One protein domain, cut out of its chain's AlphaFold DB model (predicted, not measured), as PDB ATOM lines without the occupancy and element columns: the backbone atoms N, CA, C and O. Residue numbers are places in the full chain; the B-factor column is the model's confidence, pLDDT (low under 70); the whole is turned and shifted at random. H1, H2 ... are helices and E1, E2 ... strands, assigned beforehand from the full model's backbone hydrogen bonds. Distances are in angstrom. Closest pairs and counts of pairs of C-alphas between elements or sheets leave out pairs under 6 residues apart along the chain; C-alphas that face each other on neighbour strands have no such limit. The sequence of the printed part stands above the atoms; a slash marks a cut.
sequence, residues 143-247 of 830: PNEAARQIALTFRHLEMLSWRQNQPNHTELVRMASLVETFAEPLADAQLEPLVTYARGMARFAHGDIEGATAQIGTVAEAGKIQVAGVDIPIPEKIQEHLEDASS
ATOM      1  N   PRO A 143      38.939  28.976  28.265       90.88
ATOM      2  CA  PRO A 143      37.758  28.231  27.811       90.88
ATOM      3  C   PRO A 143      38.093  27.024  26.920       90.88
ATOM      4  O   PRO A 143      37.462  25.979  27.044       90.88
ATOM      5  N   ASN A 144      39.137  27.113  26.088       89.75
ATOM      6  CA  ASN A 144      39.608  25.976  25.284       89.75
ATOM      7  C   ASN A 144      40.127  24.811  26.140       89.75
ATOM      8  O   ASN A 144      39.890  23.653  25.807       89.75
ATOM      9  N   GLU A 145      40.818  25.103  27.245       91.06
ATOM     10  CA  GLU A 145      41.304  24.068  28.165       91.06
ATOM     11  C   GLU A 145      40.141  23.446  28.943       91.06
ATOM     12  O   GLU A 145      40.073  22.224  29.068       91.06
ATOM     13  N   ALA A 146      39.174  24.262  29.382       91.50
ATOM     14  CA  ALA A 146      37.940  23.767  29.991       91.50
ATOM     15  C   ALA A 146      37.193  22.817  29.041       91.50
ATOM     16  O   ALA A 146      36.890  21.681  29.405       91.50
ATOM     17  N   ALA A 147      36.964  23.242  27.795       90.56
ATOM     18  CA  ALA A 147      36.283  22.436  26.788       90.56
ATOM     19  C   ALA A 147      37.029  21.139  26.470       90.56
ATOM     20  O   ALA A 147      36.404  20.083  26.368       90.56
ATOM     21  N   ARG A 148      38.364  21.186  26.381       92.62
ATOM     22  CA  ARG A 148      39.201  19.997  26.198       92.62
ATOM     23  C   ARG A 148      39.017  18.998  27.345       92.62
ATOM     24  O   ARG A 148      38.820  17.814  27.086       92.62
ATOM     25  N   GLN A 149      39.051  19.449  28.600       91.25
ATOM     26  CA  GLN A 149      38.878  18.574  29.768       91.25
ATOM     27  C   GLN A 149      37.464  17.980  29.859       91.25
ATOM     28  O   GLN A 149      37.306  16.790  30.145       91.25
ATOM     29  N   ILE A 150      36.440  18.778  29.555       90.94
ATOM     30  CA  ILE A 150      35.047  18.325  29.507       90.94
ATOM     31  C   ILE A 150      34.865  17.273  28.399       90.94
ATOM     32  O   ILE A 150      34.323  16.198  28.656       90.94
ATOM     33  N   ALA A 151      35.383  17.526  27.192       91.12
ATOM     34  CA  ALA A 151      35.335  16.586  26.069       91.12
ATOM     35  C   ALA A 151      36.034  15.252  26.395       91.12
ATOM     36  O   ALA A 151      35.493  14.176  26.132       91.12
ATOM     37  N   LEU A 152      37.209  15.305  27.033       91.50
ATOM     38  CA  LEU A 152      37.916  14.112  27.511       91.50
ATOM     39  C   LEU A 152      37.097  13.320  28.536       91.50
ATOM     40  O   LEU A 152      37.158  12.089  28.540       91.50
ATOM     41  N   THR A 153      36.323  14.009  29.376       89.44
ATOM     42  CA  THR A 153      35.464  13.366  30.375       89.44
ATOM     43  C   THR A 153      34.269  12.674  29.718       89.44
ATOM     44  O   THR A 153      34.024  11.510  30.023       89.44
ATOM     45  N   PHE A 154      33.599  13.307  28.747       90.00
ATOM     46  CA  PHE A 154      32.546  12.644  27.960       90.00
ATOM     47  C   PHE A 154      33.065  11.380  27.266       90.00
ATOM     48  O   PHE A 154      32.434  10.328  27.333       90.00
ATOM     49  N   ARG A 155      34.266  11.447  26.680       89.00
ATOM     50  CA  ARG A 155      34.919  10.278  26.078       89.00
ATOM     51  C   ARG A 155      35.196   9.172  27.098       89.00
ATOM     52  O   ARG A 155      35.057   7.995  26.783       89.00
ATOM     53  N   HIS A 156      35.605   9.531  28.312       86.69
ATOM     54  CA  HIS A 156      35.824   8.563  29.383       86.69
ATOM     55  C   HIS A 156      34.524   7.885  29.831       86.69
ATOM     56  O   HIS A 156      34.519   6.671  30.020       86.69
ATOM     57  N   LEU A 157      33.423   8.632  29.950       85.12
ATOM     58  CA  LEU A 157      32.115   8.056  30.276       85.12
ATOM     59  C   LEU A 157      31.643   7.057  29.221       85.12
ATOM     60  O   LEU A 157      31.118   6.010  29.588       85.12
ATOM     61  N   GLU A 158      31.896   7.332  27.944       82.12
ATOM     62  CA  GLU A 158      31.571   6.388  26.872       82.12
ATOM     63  C   GLU A 158      32.466   5.137  26.902       82.12
ATOM     64  O   GLU A 158      32.015   4.011  26.715       82.12
ATOM     65  N   MET A 159      33.753   5.281  27.227       79.19
ATOM     66  CA  MET A 159      34.611   4.103  27.425       79.19
ATOM     67  C   MET A 159      34.133   3.227  28.594       79.19
ATOM     68  O   MET A 159      34.266   2.001  28.550       79.19
ATOM     69  N   LEU A 160      33.580   3.836  29.647       80.00
ATOM     70  CA  LEU A 160      32.983   3.101  30.759       80.00
ATOM     71  C   LEU A 160      31.640   2.463  30.380       80.00
ATOM     72  O   LEU A 160      31.399   1.325  30.790       80.00
ATOM     73  N   SER A 161      30.806   3.146  29.587       76.81
ATOM     74  CA  SER A 161      29.530   2.602  29.102       76.81
ATOM     75  C   SER A 161      29.752   1.341  28.271       76.81
ATOM     76  O   SER A 161      29.080   0.337  28.509       76.81
ATOM     77  N   TRP A 162      30.774   1.333  27.408       68.69
ATOM     78  CA  TRP A 162      31.179   0.150  26.646       68.69
ATOM     79  C   TRP A 162      31.521  -1.042  27.552       68.69
ATOM     80  O   TRP A 162      31.109  -2.171  27.294       68.69
ATOM     81  N   ARG A 163      32.231  -0.806  28.665       67.44
ATOM     82  CA  ARG A 163      32.605  -1.876  29.607       67.44
ATOM     83  C   ARG A 163      31.404  -2.430  30.384       67.44
ATOM     84  O   ARG A 163      31.424  -3.598  30.764       67.44
ATOM     85  N   GLN A 164      30.395  -1.604  30.655       72.25
ATOM     86  CA  GLN A 164      29.217  -1.968  31.458       72.25
ATOM     87  C   GLN A 164      27.972  -2.291  30.612       72.25
ATOM     88  O   GLN A 164      26.934  -2.642  31.166       72.25
ATOM     89  N   ASN A 165      28.082  -2.210  29.282       68.19
ATOM     90  CA  ASN A 165      27.014  -2.424  28.301       68.19
ATOM     91  C   ASN A 165      25.771  -1.523  28.485       68.19
ATOM     92  O   ASN A 165      24.708  -1.825  27.942       68.19
ATOM     93  N   GLN A 166      25.883  -0.430  29.254       66.06
ATOM     94  CA  GLN A 166      24.850   0.599  29.412       66.06
ATOM     95  C   GLN A 166      25.464   1.987  29.679       66.06
ATOM     96  O   GLN A 166      26.424   2.096  30.447       66.06
ATOM     97  N   PRO A 167      24.917   3.066  29.082       71.81
ATOM     98  CA  PRO A 167      25.341   4.434  29.366       71.81
ATOM     99  C   PRO A 167      24.936   4.882  30.776       71.81
ATOM    100  O   PRO A 167      23.811   4.665  31.225       71.81
ATOM    101  N   ASN A 168      25.855   5.560  31.471       80.69
ATOM    102  CA  ASN A 168      25.593   6.144  32.788       80.69
ATOM    103  C   ASN A 168      24.767   7.433  32.640       80.69
ATOM    104  O   ASN A 168      25.297   8.546  32.645       80.69
ATOM    105  N   HIS A 169      23.458   7.261  32.456       83.62
ATOM    106  CA  HIS A 169      22.510   8.339  32.182       83.62
ATOM    107  C   HIS A 169      22.536   9.453  33.240       83.62
ATOM    108  O   HIS A 169      22.512  10.627  32.879       83.62
ATOM    109  N   THR A 170      22.671   9.107  34.523       84.06
ATOM    110  CA  THR A 170      22.762  10.082  35.622       84.06
ATOM    111  C   THR A 170      23.951  11.020  35.444       84.06
ATOM    112  O   THR A 170      23.820  12.239  35.556       84.06
ATOM    113  N   GLU A 171      25.109  10.459  35.104       84.25
ATOM    114  CA  GLU A 171      26.338  11.228  34.958       84.25
ATOM    115  C   GLU A 171      26.351  12.063  33.667       84.25
ATOM    116  O   GLU A 171      26.853  13.186  33.664       84.25
ATOM    117  N   LEU A 172      25.718  11.576  32.593       87.25
ATOM    118  CA  LEU A 172      25.518  12.342  31.358       87.25
ATOM    119  C   LEU A 172      24.626  13.571  31.574       87.25
ATOM    120  O   LEU A 172      24.962  14.655  31.098       87.25
ATOM    121  N   VAL A 173      23.521  13.429  32.317       87.25
ATOM    122  CA  VAL A 173      22.644  14.560  32.666       87.25
ATOM    123  C   VAL A 173      23.382  15.558  33.557       87.25
ATOM    124  O   VAL A 173      23.326  16.762  33.295       87.25
ATOM    125  N   ARG A 174      24.128  15.071  34.559       86.38
ATOM    126  CA  ARG A 174      24.956  15.917  35.433       86.38
ATOM    127  C   ARG A 174      25.961  16.726  34.619       86.38
ATOM    128  O   ARG A 174      26.006  17.949  34.735       86.38
ATOM    129  N   MET A 175      26.732  16.062  33.758       88.75
ATOM    130  CA  MET A 175      27.706  16.721  32.890       88.75
ATOM    131  C   MET A 175      27.056  17.726  31.944       88.75
ATOM    132  O   MET A 175      27.572  18.831  31.789       88.75
ATOM    133  N   ALA A 176      25.923  17.384  31.334       89.38
ATOM    134  CA  ALA A 176      25.230  18.300  30.441       89.38
ATOM    135  C   ALA A 176      24.733  19.560  31.164       89.38
ATOM    136  O   ALA A 176      24.907  20.664  30.652       89.38
ATOM    137  N   SER A 177      24.199  19.414  32.381       86.06
ATOM    138  CA  SER A 177      23.792  20.545  33.225       86.06
ATOM    139  C   SER A 177      24.975  21.439  33.611       86.06
ATOM    140  O   SER A 177      24.857  22.667  33.623       86.06
ATOM    141  N   LEU A 178      26.140  20.844  33.895       85.62
ATOM    142  CA  LEU A 178      27.371  21.591  34.166       85.62
ATOM    143  C   LEU A 178      27.811  22.406  32.944       85.62
ATOM    144  O   LEU A 178      28.072  23.598  33.071       85.62
ATOM    145  N   VAL A 179      27.840  21.795  31.756       88.88
ATOM    146  CA  VAL A 179      28.203  22.490  30.507       88.88
ATOM    147  C   VAL A 179      27.235  23.631  30.202       88.88
ATOM    148  O   VAL A 179      27.679  24.726  29.863       88.88
ATOM    149  N   GLU A 180      25.932  23.415  30.388       85.69
ATOM    150  CA  GLU A 180      24.908  24.449  30.194       85.69
ATOM    151  C   GLU A 180      25.117  25.639  31.145       85.69
ATOM    152  O   GLU A 180      24.916  26.795  30.772       85.69
ATOM    153  N   THR A 181      25.611  25.379  32.358       83.38
ATOM    154  CA  THR A 181      25.916  26.434  33.333       83.38
ATOM    155  C   THR A 181      27.081  27.329  32.900       83.38
ATOM    156  O   THR A 181      27.140  28.505  33.267       83.38
ATOM    157  N   PHE A 182      27.979  26.806  32.063       82.00
ATOM    158  CA  PHE A 182      29.086  27.547  31.458       82.00
ATOM    159  C   PHE A 182      28.797  27.983  30.013       82.00
ATOM    160  O   PHE A 182      29.718  28.409  29.320       82.00
ATOM    161  N   ALA A 183      27.545  27.921  29.543       80.00
ATOM    162  CA  ALA A 183      27.217  28.230  28.151       80.00
ATOM    163  C   ALA A 183      27.643  29.650  27.738       80.00
ATOM    164  O   ALA A 183      28.210  29.815  26.667       80.00
ATOM    165  N   GLU A 184      27.449  30.661  28.595       79.00
ATOM    166  CA  GLU A 184      27.835  32.055  28.304       79.00
ATOM    167  C   GLU A 184      29.360  32.204  28.056       79.00
ATOM    168  O   GLU A 184      29.735  32.618  26.960       79.00
ATOM    169  N   PRO A 185      30.265  31.806  28.980       81.50
ATOM    170  CA  PRO A 185      31.706  31.906  28.728       81.50
ATOM    171  C   PRO A 185      32.232  30.967  27.625       81.50
ATOM    172  O   PRO A 185      33.249  31.274  27.005       81.50
ATOM    173  N   LEU A 186      31.570  29.835  27.354       84.75
ATOM    174  CA  LEU A 186      31.949  28.937  26.254       84.75
ATOM    175  C   LEU A 186      31.496  29.470  24.883       84.75
ATOM    176  O   LEU A 186      32.236  29.343  23.905       84.75
ATOM    177  N   ALA A 187      30.325  30.105  24.812       79.25
ATOM    178  CA  ALA A 187      29.814  30.741  23.601       79.25
ATOM    179  C   ALA A 187      30.694  31.925  23.171       79.25
ATOM    180  O   ALA A 187      31.053  32.021  21.996       79.25
ATOM    181  N   ASP A 188      31.141  32.755  24.124       78.50
ATOM    182  CA  ASP A 188      32.094  33.852  23.878       78.50
ATOM    183  C   ASP A 188      33.405  33.359  23.223       78.50
ATOM    184  O   ASP A 188      34.064  34.095  22.487       78.50
ATOM    185  N   ALA A 189      33.769  32.092  23.451       80.50
ATOM    186  CA  ALA A 189      34.963  31.443  22.916       80.50
ATOM    187  C   ALA A 189      34.718  30.593  21.651       80.50
ATOM    188  O   ALA A 189      35.611  29.846  21.252       80.50
ATOM    189  N   GLN A 190      33.544  30.697  21.009       83.38
ATOM    190  CA  GLN A 190      33.146  29.921  19.816       83.38
ATOM    191  C   GLN A 190      33.079  28.397  20.042       83.38
ATOM    192  O   GLN A 190      33.217  27.614  19.103       83.38
ATOM    193  N   LEU A 191      32.831  27.954  21.278       87.25
ATOM    194  CA  LEU A 191      32.739  26.535  21.652       87.25
ATOM    195  C   LEU A 191      31.284  26.035  21.739       87.25
ATOM    196  O   LEU A 191      30.997  25.059  22.435       87.25
ATOM    197  N   GLU A 192      30.372  26.657  20.982       85.50
ATOM    198  CA  GLU A 192      28.961  26.250  20.865       85.50
ATOM    199  C   GLU A 192      28.761  24.762  20.492       85.50
ATOM    200  O   GLU A 192      27.810  24.155  21.001       85.50
ATOM    201  N   PRO A 193      29.641  24.110  19.693       89.25
ATOM    202  CA  PRO A 193      29.521  22.677  19.428       89.25
ATOM    203  C   PRO A 193      29.514  21.803  20.689       89.25
ATOM    204  O   PRO A 193      28.771  20.825  20.747       89.25
ATOM    205  N   LEU A 194      30.277  22.172  21.726       91.00
ATOM    206  CA  LEU A 194      30.301  21.432  22.992       91.00
ATOM    207  C   LEU A 194      28.980  21.562  23.756       91.00
ATOM    208  O   LEU A 194      28.492  20.580  24.312       91.00
ATOM    209  N   VAL A 195      28.399  22.764  23.768       90.56
ATOM    210  CA  VAL A 195      27.109  23.042  24.417       90.56
ATOM    211  C   VAL A 195      25.989  22.291  23.694       90.56
ATOM    212  O   VAL A 195      25.164  21.631  24.325       90.56
ATOM    213  N   THR A 196      25.998  22.314  22.360       90.06
ATOM    214  CA  THR A 196      25.016  21.599  21.531       90.06
ATOM    215  C   THR A 196      25.119  20.085  21.707       90.06
ATOM    216  O   THR A 196      24.099  19.418  21.894       90.06
ATOM    217  N   TYR A 197      26.341  19.547  21.736       92.31
ATOM    218  CA  TYR A 197      26.584  18.141  22.046       92.31
ATOM    219  C   TYR A 197      26.072  17.769  23.445       92.31
ATOM    220  O   TYR A 197      25.339  16.795  23.595       92.31
ATOM    221  N   ALA A 198      26.388  18.570  24.468       91.81
ATOM    222  CA  ALA A 198      25.944  18.336  25.840       91.81
ATOM    223  C   ALA A 198      24.410  18.313  25.967       91.81
ATOM    224  O   ALA A 198      23.863  17.411  26.603       91.81
ATOM    225  N   ARG A 199      23.699  19.240  25.309       92.56
ATOM    226  CA  ARG A 199      22.223  19.243  25.250       92.56
ATOM    227  C   ARG A 199      21.673  17.979  24.588       92.56
ATOM    228  O   ARG A 199      20.741  17.371  25.117       92.56
ATOM    229  N   GLY A 200      22.288  17.549  23.486       91.38
ATOM    230  CA  GLY A 200      21.934  16.302  22.814       91.38
ATOM    231  C   GLY A 200      22.120  15.084  23.720       91.38
ATOM    232  O   GLY A 200      21.221  14.253  23.834       91.38
ATOM    233  N   MET A 201      23.235  15.023  24.450       91.25
ATOM    234  CA  MET A 201      23.508  13.955  25.416       91.25
ATOM    235  C   MET A 201      22.552  13.965  26.610       91.25
ATOM    236  O   MET A 201      22.177  12.894  27.087       91.25
ATOM    237  N   ALA A 202      22.100  15.139  27.066       91.12
ATOM    238  CA  ALA A 202      21.035  15.222  28.061       91.12
ATOM    239  C   ALA A 202      19.747  14.589  27.529       91.12
ATOM    240  O   ALA A 202      19.171  13.743  28.206       91.12
ATOM    241  N   ARG A 203      19.303  14.947  26.319       90.88
ATOM    242  CA  ARG A 203      18.092  14.370  25.704       90.88
ATOM    243  C   ARG A 203      18.198  12.862  25.526       90.88
ATOM    244  O   ARG A 203      17.294  12.137  25.936       90.88
ATOM    245  N   PHE A 204      19.344  12.397  25.034       90.56
ATOM    246  CA  PHE A 204      19.642  10.974  24.922       90.56
ATOM    247  C   PHE A 204      19.531  10.272  26.275       90.56
ATOM    248  O   PHE A 204      18.923   9.208  26.379       90.56
ATOM    249  N   ALA A 205      20.055  10.890  27.337       88.69
ATOM    250  CA  ALA A 205      19.975  10.328  28.673       88.69
ATOM    251  C   ALA A 205      18.555  10.294  29.263       88.69
ATOM    252  O   ALA A 205      18.277   9.450  30.108       88.69
ATOM    253  N   HIS A 206      17.650  11.146  28.775       88.81
ATOM    254  CA  HIS A 206      16.223  11.118  29.106       88.81
ATOM    255  C   HIS A 206      15.401  10.188  28.192       88.81
ATOM    256  O   HIS A 206      14.186  10.095  28.357       88.81
ATOM    257  N   GLY A 207      16.035   9.499  27.236       85.12
ATOM    258  CA  GLY A 207      15.367   8.604  26.285       85.12
ATOM    259  C   GLY A 207      14.762   9.296  25.057       85.12
ATOM    260  O   GLY A 207      14.150   8.621  24.234       85.12
ATOM    261  N   ASP A 208      14.952  10.609  24.893       88.44
ATOM    262  CA  ASP A 208      14.550  11.359  23.696       88.44
ATOM    263  C   ASP A 208      15.623  11.218  22.604       88.44
ATOM    264  O   ASP A 208      16.486  12.080  22.422       88.44
ATOM    265  N   ILE A 209      15.606  10.072  21.916       85.50
ATOM    266  CA  ILE A 209      16.589   9.739  20.876       85.50
ATOM    267  C   ILE A 209      16.417  10.657  19.659       85.50
ATOM    268  O   ILE A 209      17.406  11.182  19.162       85.50
ATOM    269  N   GLU A 210      15.187  10.921  19.210       79.75
ATOM    270  CA  GLU A 210      14.920  11.789  18.051       79.75
ATOM    271  C   GLU A 210      15.396  13.227  18.292       79.75
ATOM    272  O   GLU A 210      16.103  13.812  17.462       79.75
ATOM    273  N   GLY A 211      15.065  13.796  19.455       81.25
ATOM    274  CA  GLY A 211      15.500  15.133  19.833       81.25
ATOM    275  C   GLY A 211      17.008  15.232  20.062       81.25
ATOM    276  O   GLY A 211      17.573  16.310  19.838       81.25
ATOM    277  N   ALA A 212      17.662  14.143  20.482       87.81
ATOM    278  CA  ALA A 212      19.116  14.056  20.591       87.81
ATOM    279  C   ALA A 212      19.789  13.990  19.212       87.81
ATOM    280  O   ALA A 212      20.701  14.772  18.950       87.81
ATOM    281  N   THR A 213      19.296  13.136  18.311       86.44
ATOM    282  CA  THR A 213      19.763  13.006  16.921       86.44
ATOM    283  C   THR A 213      19.669  14.335  16.180       86.44
ATOM    284  O   THR A 213      20.640  14.763  15.558       86.44
ATOM    285  N   ALA A 214      18.546  15.047  16.314       81.12
ATOM    286  CA  ALA A 214      18.358  16.352  15.691       81.12
ATOM    287  C   ALA A 214      19.370  17.401  16.182       81.12
ATOM    288  O   ALA A 214      19.845  18.204  15.388       81.12
ATOM    289  N   GLN A 215      19.715  17.405  17.476       85.62
ATOM    290  CA  GLN A 215      20.694  18.347  18.027       85.62
ATOM    291  C   GLN A 215      22.128  17.969  17.661       85.62
ATOM    292  O   GLN A 215      22.864  18.799  17.131       85.62
ATOM    293  N   ILE A 216      22.519  16.720  17.908       87.88
ATOM    294  CA  ILE A 216      23.877  16.220  17.662       87.88
ATOM    295  C   ILE A 216      24.203  16.274  16.164       87.88
ATOM    296  O   ILE A 216      25.308  16.661  15.793       87.88
ATOM    297  N   GLY A 217      23.223  16.003  15.297       81.94
ATOM    298  CA  GLY A 217      23.371  16.098  13.845       81.94
ATOM    299  C   GLY A 217      23.733  17.496  13.332       81.94
ATOM    300  O   GLY A 217      24.349  17.601  12.278       81.94
ATOM    301  N   THR A 218      23.430  18.574  14.069       84.88
ATOM    302  CA  THR A 218      23.822  19.938  13.651       84.88
ATOM    303  C   THR A 218      25.318  20.217  13.784       84.88
ATOM    304  O   THR A 218      25.822  21.133  13.139       84.88
ATOM    305  N   VAL A 219      26.020  19.442  14.617       85.50
ATOM    306  CA  VAL A 219      27.445  19.633  14.935       85.50
ATOM    307  C   VAL A 219      28.313  18.437  14.537       85.50
ATOM    308  O   VAL A 219      29.532  18.491  14.684       85.50
ATOM    309  N   ALA A 220      27.700  17.360  14.039       81.62
ATOM    310  CA  ALA A 220      28.391  16.181  13.540       81.62
ATOM    311  C   ALA A 220      28.767  16.361  12.063       81.62
ATOM    312  O   ALA A 220      27.907  16.372  11.184       81.62
ATOM    313  N   GLU A 221      30.064  16.440  11.772       70.75
ATOM    314  CA  GLU A 221      30.587  16.452  10.405       70.75
ATOM    315  C   GLU A 221      31.169  15.073  10.073       70.75
ATOM    316  O   GLU A 221      32.060  14.576  10.763       70.75
ATOM    317  N   ALA A 222      30.649  14.423   9.024       62.22
ATOM    318  CA  ALA A 222      31.071  13.081   8.600       62.22
ATOM    319  C   ALA A 222      31.052  12.026   9.736       62.22
ATOM    320  O   ALA A 222      31.937  11.172   9.821       62.22
ATOM    321  N   GLY A 223      30.053  12.109  10.626       66.81
ATOM    322  CA  GLY A 223      29.885  11.187  11.756       66.81
ATOM    323  C   GLY A 223      30.858  11.417  12.919       66.81
ATOM    324  O   GLY A 223      30.998  10.546  13.773       66.81
ATOM    325  N   LYS A 224      31.552  12.564  12.966       77.06
ATOM    326  CA  LYS A 224      32.484  12.923  14.044       77.06
ATOM    327  C   LYS A 224      32.196  14.317  14.588       77.06
ATOM    328  O   LYS A 224      31.776  15.207  13.854       77.06
ATOM    329  N   ILE A 225      32.465  14.510  15.878       85.94
ATOM    330  CA  ILE A 225      32.347  15.806  16.555       85.94
ATOM    331  C   ILE A 225      33.699  16.132  17.166       85.94
ATOM    332  O   ILE A 225      34.198  15.385  18.007       85.94
ATOM    333  N   GLN A 226      34.290  17.246  16.744       87.19
ATOM    334  CA  GLN A 226      35.580  17.696  17.247       87.19
ATOM    335  C   GLN A 226      35.416  18.971  18.074       87.19
ATOM    336  O   GLN A 226      34.896  19.977  17.600       87.19
ATOM    337  N   VAL A 227      35.905  18.942  19.313       86.50
ATOM    338  CA  VAL A 227      35.884  20.089  20.231       86.50
ATOM    339  C   VAL A 227      37.270  20.271  20.830       86.50
ATOM    340  O   VAL A 227      37.817  19.342  21.419       86.50
ATOM    341  N   ALA A 228      37.854  21.467  20.693       85.69
ATOM    342  CA  ALA A 228      39.173  21.806  21.249       85.69
ATOM    343  C   ALA A 228      40.280  20.763  20.930       85.69
ATOM    344  O   ALA A 228      41.166  20.482  21.748       85.69
ATOM    345  N   GLY A 229      40.219  20.168  19.729       84.75
ATOM    346  CA  GLY A 229      41.147  19.129  19.262       84.75
ATOM    347  C   GLY A 229      40.929  17.739  19.876       84.75
ATOM    348  O   GLY A 229      41.845  16.919  19.849       84.75
ATOM    349  N   VAL A 230      39.756  17.483  20.463       88.06
ATOM    350  CA  VAL A 230      39.337  16.182  20.997       88.06
ATOM    351  C   VAL A 230      38.136  15.686  20.203       88.06
ATOM    352  O   VAL A 230      37.141  16.397  20.079       88.06
ATOM    353  N   ASP A 231      38.228  14.457  19.705       88.69
ATOM    354  CA  ASP A 231      37.102  13.772  19.076       88.69
ATOM    355  C   ASP A 231      36.186  13.212  20.172       88.69
ATOM    356  O   ASP A 231      36.623  12.441  21.039       88.69
ATOM    357  N   ILE A 232      34.927  13.637  20.148       88.94
ATOM    358  CA  ILE A 232      33.897  13.222  21.094       88.94
ATOM    359  C   ILE A 232      33.090  12.075  20.464       88.94
ATOM    360  O   ILE A 232      32.666  12.204  19.312       88.94
ATOM    361  N   PRO A 233      32.892  10.947  21.173       82.56
ATOM    362  CA  PRO A 233      32.142   9.817  20.635       82.56
ATOM    363  C   PRO A 233      30.641  10.121  20.553       82.56
ATOM    364  O   PRO A 233      30.103  10.813  21.410       82.56
ATOM    365  N   ILE A 234      29.967   9.572  19.543       86.75
ATOM    366  CA  ILE A 234      28.505   9.602  19.411       86.75
ATOM    367  C   ILE A 234      27.980   8.215  19.822       86.75
ATOM    368  O   ILE A 234      28.516   7.223  19.327       86.75
ATOM    369  N   PRO A 235      26.966   8.109  20.702       85.31
ATOM    370  CA  PRO A 235      26.382   6.819  21.067       85.31
ATOM    371  C   PRO A 235      25.852   6.054  19.848       85.31
ATOM    372  O   PRO A 235      25.177   6.645  19.006       85.31
ATOM    373  N   GLU A 236      26.067   4.735  19.803       80.38
ATOM    374  CA  GLU A 236      25.694   3.861  18.671       80.38
ATOM    375  C   GLU A 236      24.231   4.040  18.243       80.38
ATOM    376  O   GLU A 236      23.958   4.278  17.074       80.38
ATOM    377  N   LYS A 237      23.295   4.084  19.202       81.12
ATOM    378  CA  LYS A 237      21.868   4.318  18.916       81.12
ATOM    379  C   LYS A 237      21.607   5.630  18.173       81.12
ATOM    380  O   LYS A 237      20.723   5.684  17.332       81.12
ATOM    381  N   ILE A 238      22.332   6.700  18.498       82.06
ATOM    382  CA  ILE A 238      22.187   7.992  17.812       82.06
ATOM    383  C   ILE A 238      22.853   7.916  16.440       82.06
ATOM    384  O   ILE A 238      22.323   8.454  15.474       82.06
ATOM    385  N   GLN A 239      23.990   7.229  16.347       78.31
ATOM    386  CA  GLN A 239      24.714   7.047  15.099       78.31
ATOM    387  C   GLN A 239      23.903   6.243  14.069       78.31
ATOM    388  O   GLN A 239      23.779   6.697  12.937       78.31
ATOM    389  N   GLU A 240      23.247   5.154  14.478       73.38
ATOM    390  CA  GLU A 240      22.292   4.402  13.650       73.38
ATOM    391  C   GLU A 240      21.170   5.308  13.120       73.38
ATOM    392  O   GLU A 240      20.868   5.297  11.930       73.38
ATOM    393  N   HIS A 241      20.596   6.167  13.971       69.75
ATOM    394  CA  HIS A 241      19.525   7.082  13.556       69.75
ATOM    395  C   HIS A 241      20.026   8.224  12.654       69.75
ATOM    396  O   HIS A 241      19.276   8.696  11.802       69.75
ATOM    397  N   LEU A 242      21.273   8.682  12.819       67.69
ATOM    398  CA  LEU A 242      21.907   9.642  11.905       67.69
ATOM    399  C   LEU A 242      22.151   9.012  10.524       67.69
ATOM    400  O   LEU A 242      21.975   9.684   9.507       67.69
ATOM    401  N   GLU A 243      22.514   7.730  10.485       61.28
ATOM    402  CA  GLU A 243      22.693   6.957   9.255       61.28
ATOM    403  C   GLU A 243      21.337   6.677   8.572       61.28
ATOM    404  O   GLU A 243      21.187   6.966   7.380       61.28
ATOM    405  N   ASP A 244      20.311   6.269   9.323       55.12
ATOM    406  CA  ASP A 244      18.949   6.036   8.822       55.12
ATOM    407  C   ASP A 244      18.256   7.317   8.329       55.12
ATOM    408  O   ASP A 244      17.616   7.307   7.275       55.12
ATOM    409  N   ALA A 245      18.420   8.451   9.018       52.03
ATOM    410  CA  ALA A 245      17.869   9.740   8.582       52.03
ATOM    411  C   ALA A 245      18.500  10.261   7.274       52.03
ATOM    412  O   ALA A 245      17.923  11.117   6.601       52.03
ATOM    413  N   SER A 246      19.672   9.739   6.899       54.81
ATOM    414  CA  SER A 246      20.352  10.026   5.630       54.81
ATOM    415  C   SER A 246      20.083   8.984   4.530       54.81
ATOM    416  O   SER A 246      20.526   9.160   3.392       54.81
ATOM    417  N   SER A 247      19.335   7.919   4.843       54.44
ATOM    418  CA  SER A 247      19.064   6.794   3.949       54.44
ATOM    419  C   SER A 247      17.965   7.135   2.924       54.44
ATOM    420  O   SER A 247      16.831   7.420   3.308       54.44
TER     421      SER A 247
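This is residues 143 to 247 of the 830 residues of an uncharacterized protein of Nostoc sp. UIC 10630 (UniProt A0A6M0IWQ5). Three helices, H1, H2 and H4, make a loose up-and-down bundle, their centres at the corners of a triangle, with H2 and H4 packed together and the long H1 standing a little off from both. H5 folds back on H4 as a helical hairpin, H6 packs crosswise on H5, short H3 sits between H2 and H4 in the chain, and the small strand hairpin E1 E2 packs on H1. The printed part has 105 residues, with six named helices and two named strands in the order H1 H2 H3 H4 H5 E1 E2 H6; the sheet E1 - E2 is antiparallel and the class is mostly helix. The whole is compact, with a radius of gyration of the C-alphas of 12.8 A, and spans 35 by 30 by 22 A.

H1, residues 143 to 164, begins with C-alpha 143 at (37.758, 28.231, 27.811) and is 31.6 A long. H2 is residues 169 to 181, 18.4 A, and H3 is residues 183 to 187. H4, residues 192 to 205, is 19.9 A long and begins with C-alpha 192 at (28.961, 26.250, 20.865). H5 is residues 209 to 216, 10.3 A. E1 is residues 225 to 227 and E2 is residues 230 to 232. H6, residues 236 to 245, is 14.1 A long and ends with C-alpha 245 at (17.869, 9.740, 8.582).

H4 is the hub, touching three other helices. It touches H2 at a shallow tilt of 31 degrees, opposite ways; the closest C-alphas, of Ala 176 and Ala 198, are 4.7 A apart. It touches H5 at a shallow tilt of 9 degrees, opposite ways, closest at C-alphas 200 and 212, 4.2 A. With residues 192 to 195 alone it touches H3, closest at C-alphas 183 and 195, 6.4 A. H1 and H2 are close but not clearly touching, closest at C-alphas 154 and 172, 7.8 A. H5 and H6 touch about perpendicular, at 82 degrees, closest at C-alphas 213 and 238, 5.6 A. The closest C-alphas of H1 and E2, of Arg 155 and Ile 232, are 5.9 A apart. Across the hairpin E1 and E2, N 227 and O 230 are within hydrogen-bond range at 2.9 A. In all six helices every O i to N i+4 pair is within hydrogen-bond range.

The two C-alphas farthest apart, of Pro 185 and Ser 247, are 37.5 A apart. The printed part has no cut, and no link is long. The mean pLDDT of the printed part is 82.6; residues 162 to 163, 165 to 166, 222 to 223 and 241 to 247 are under 70.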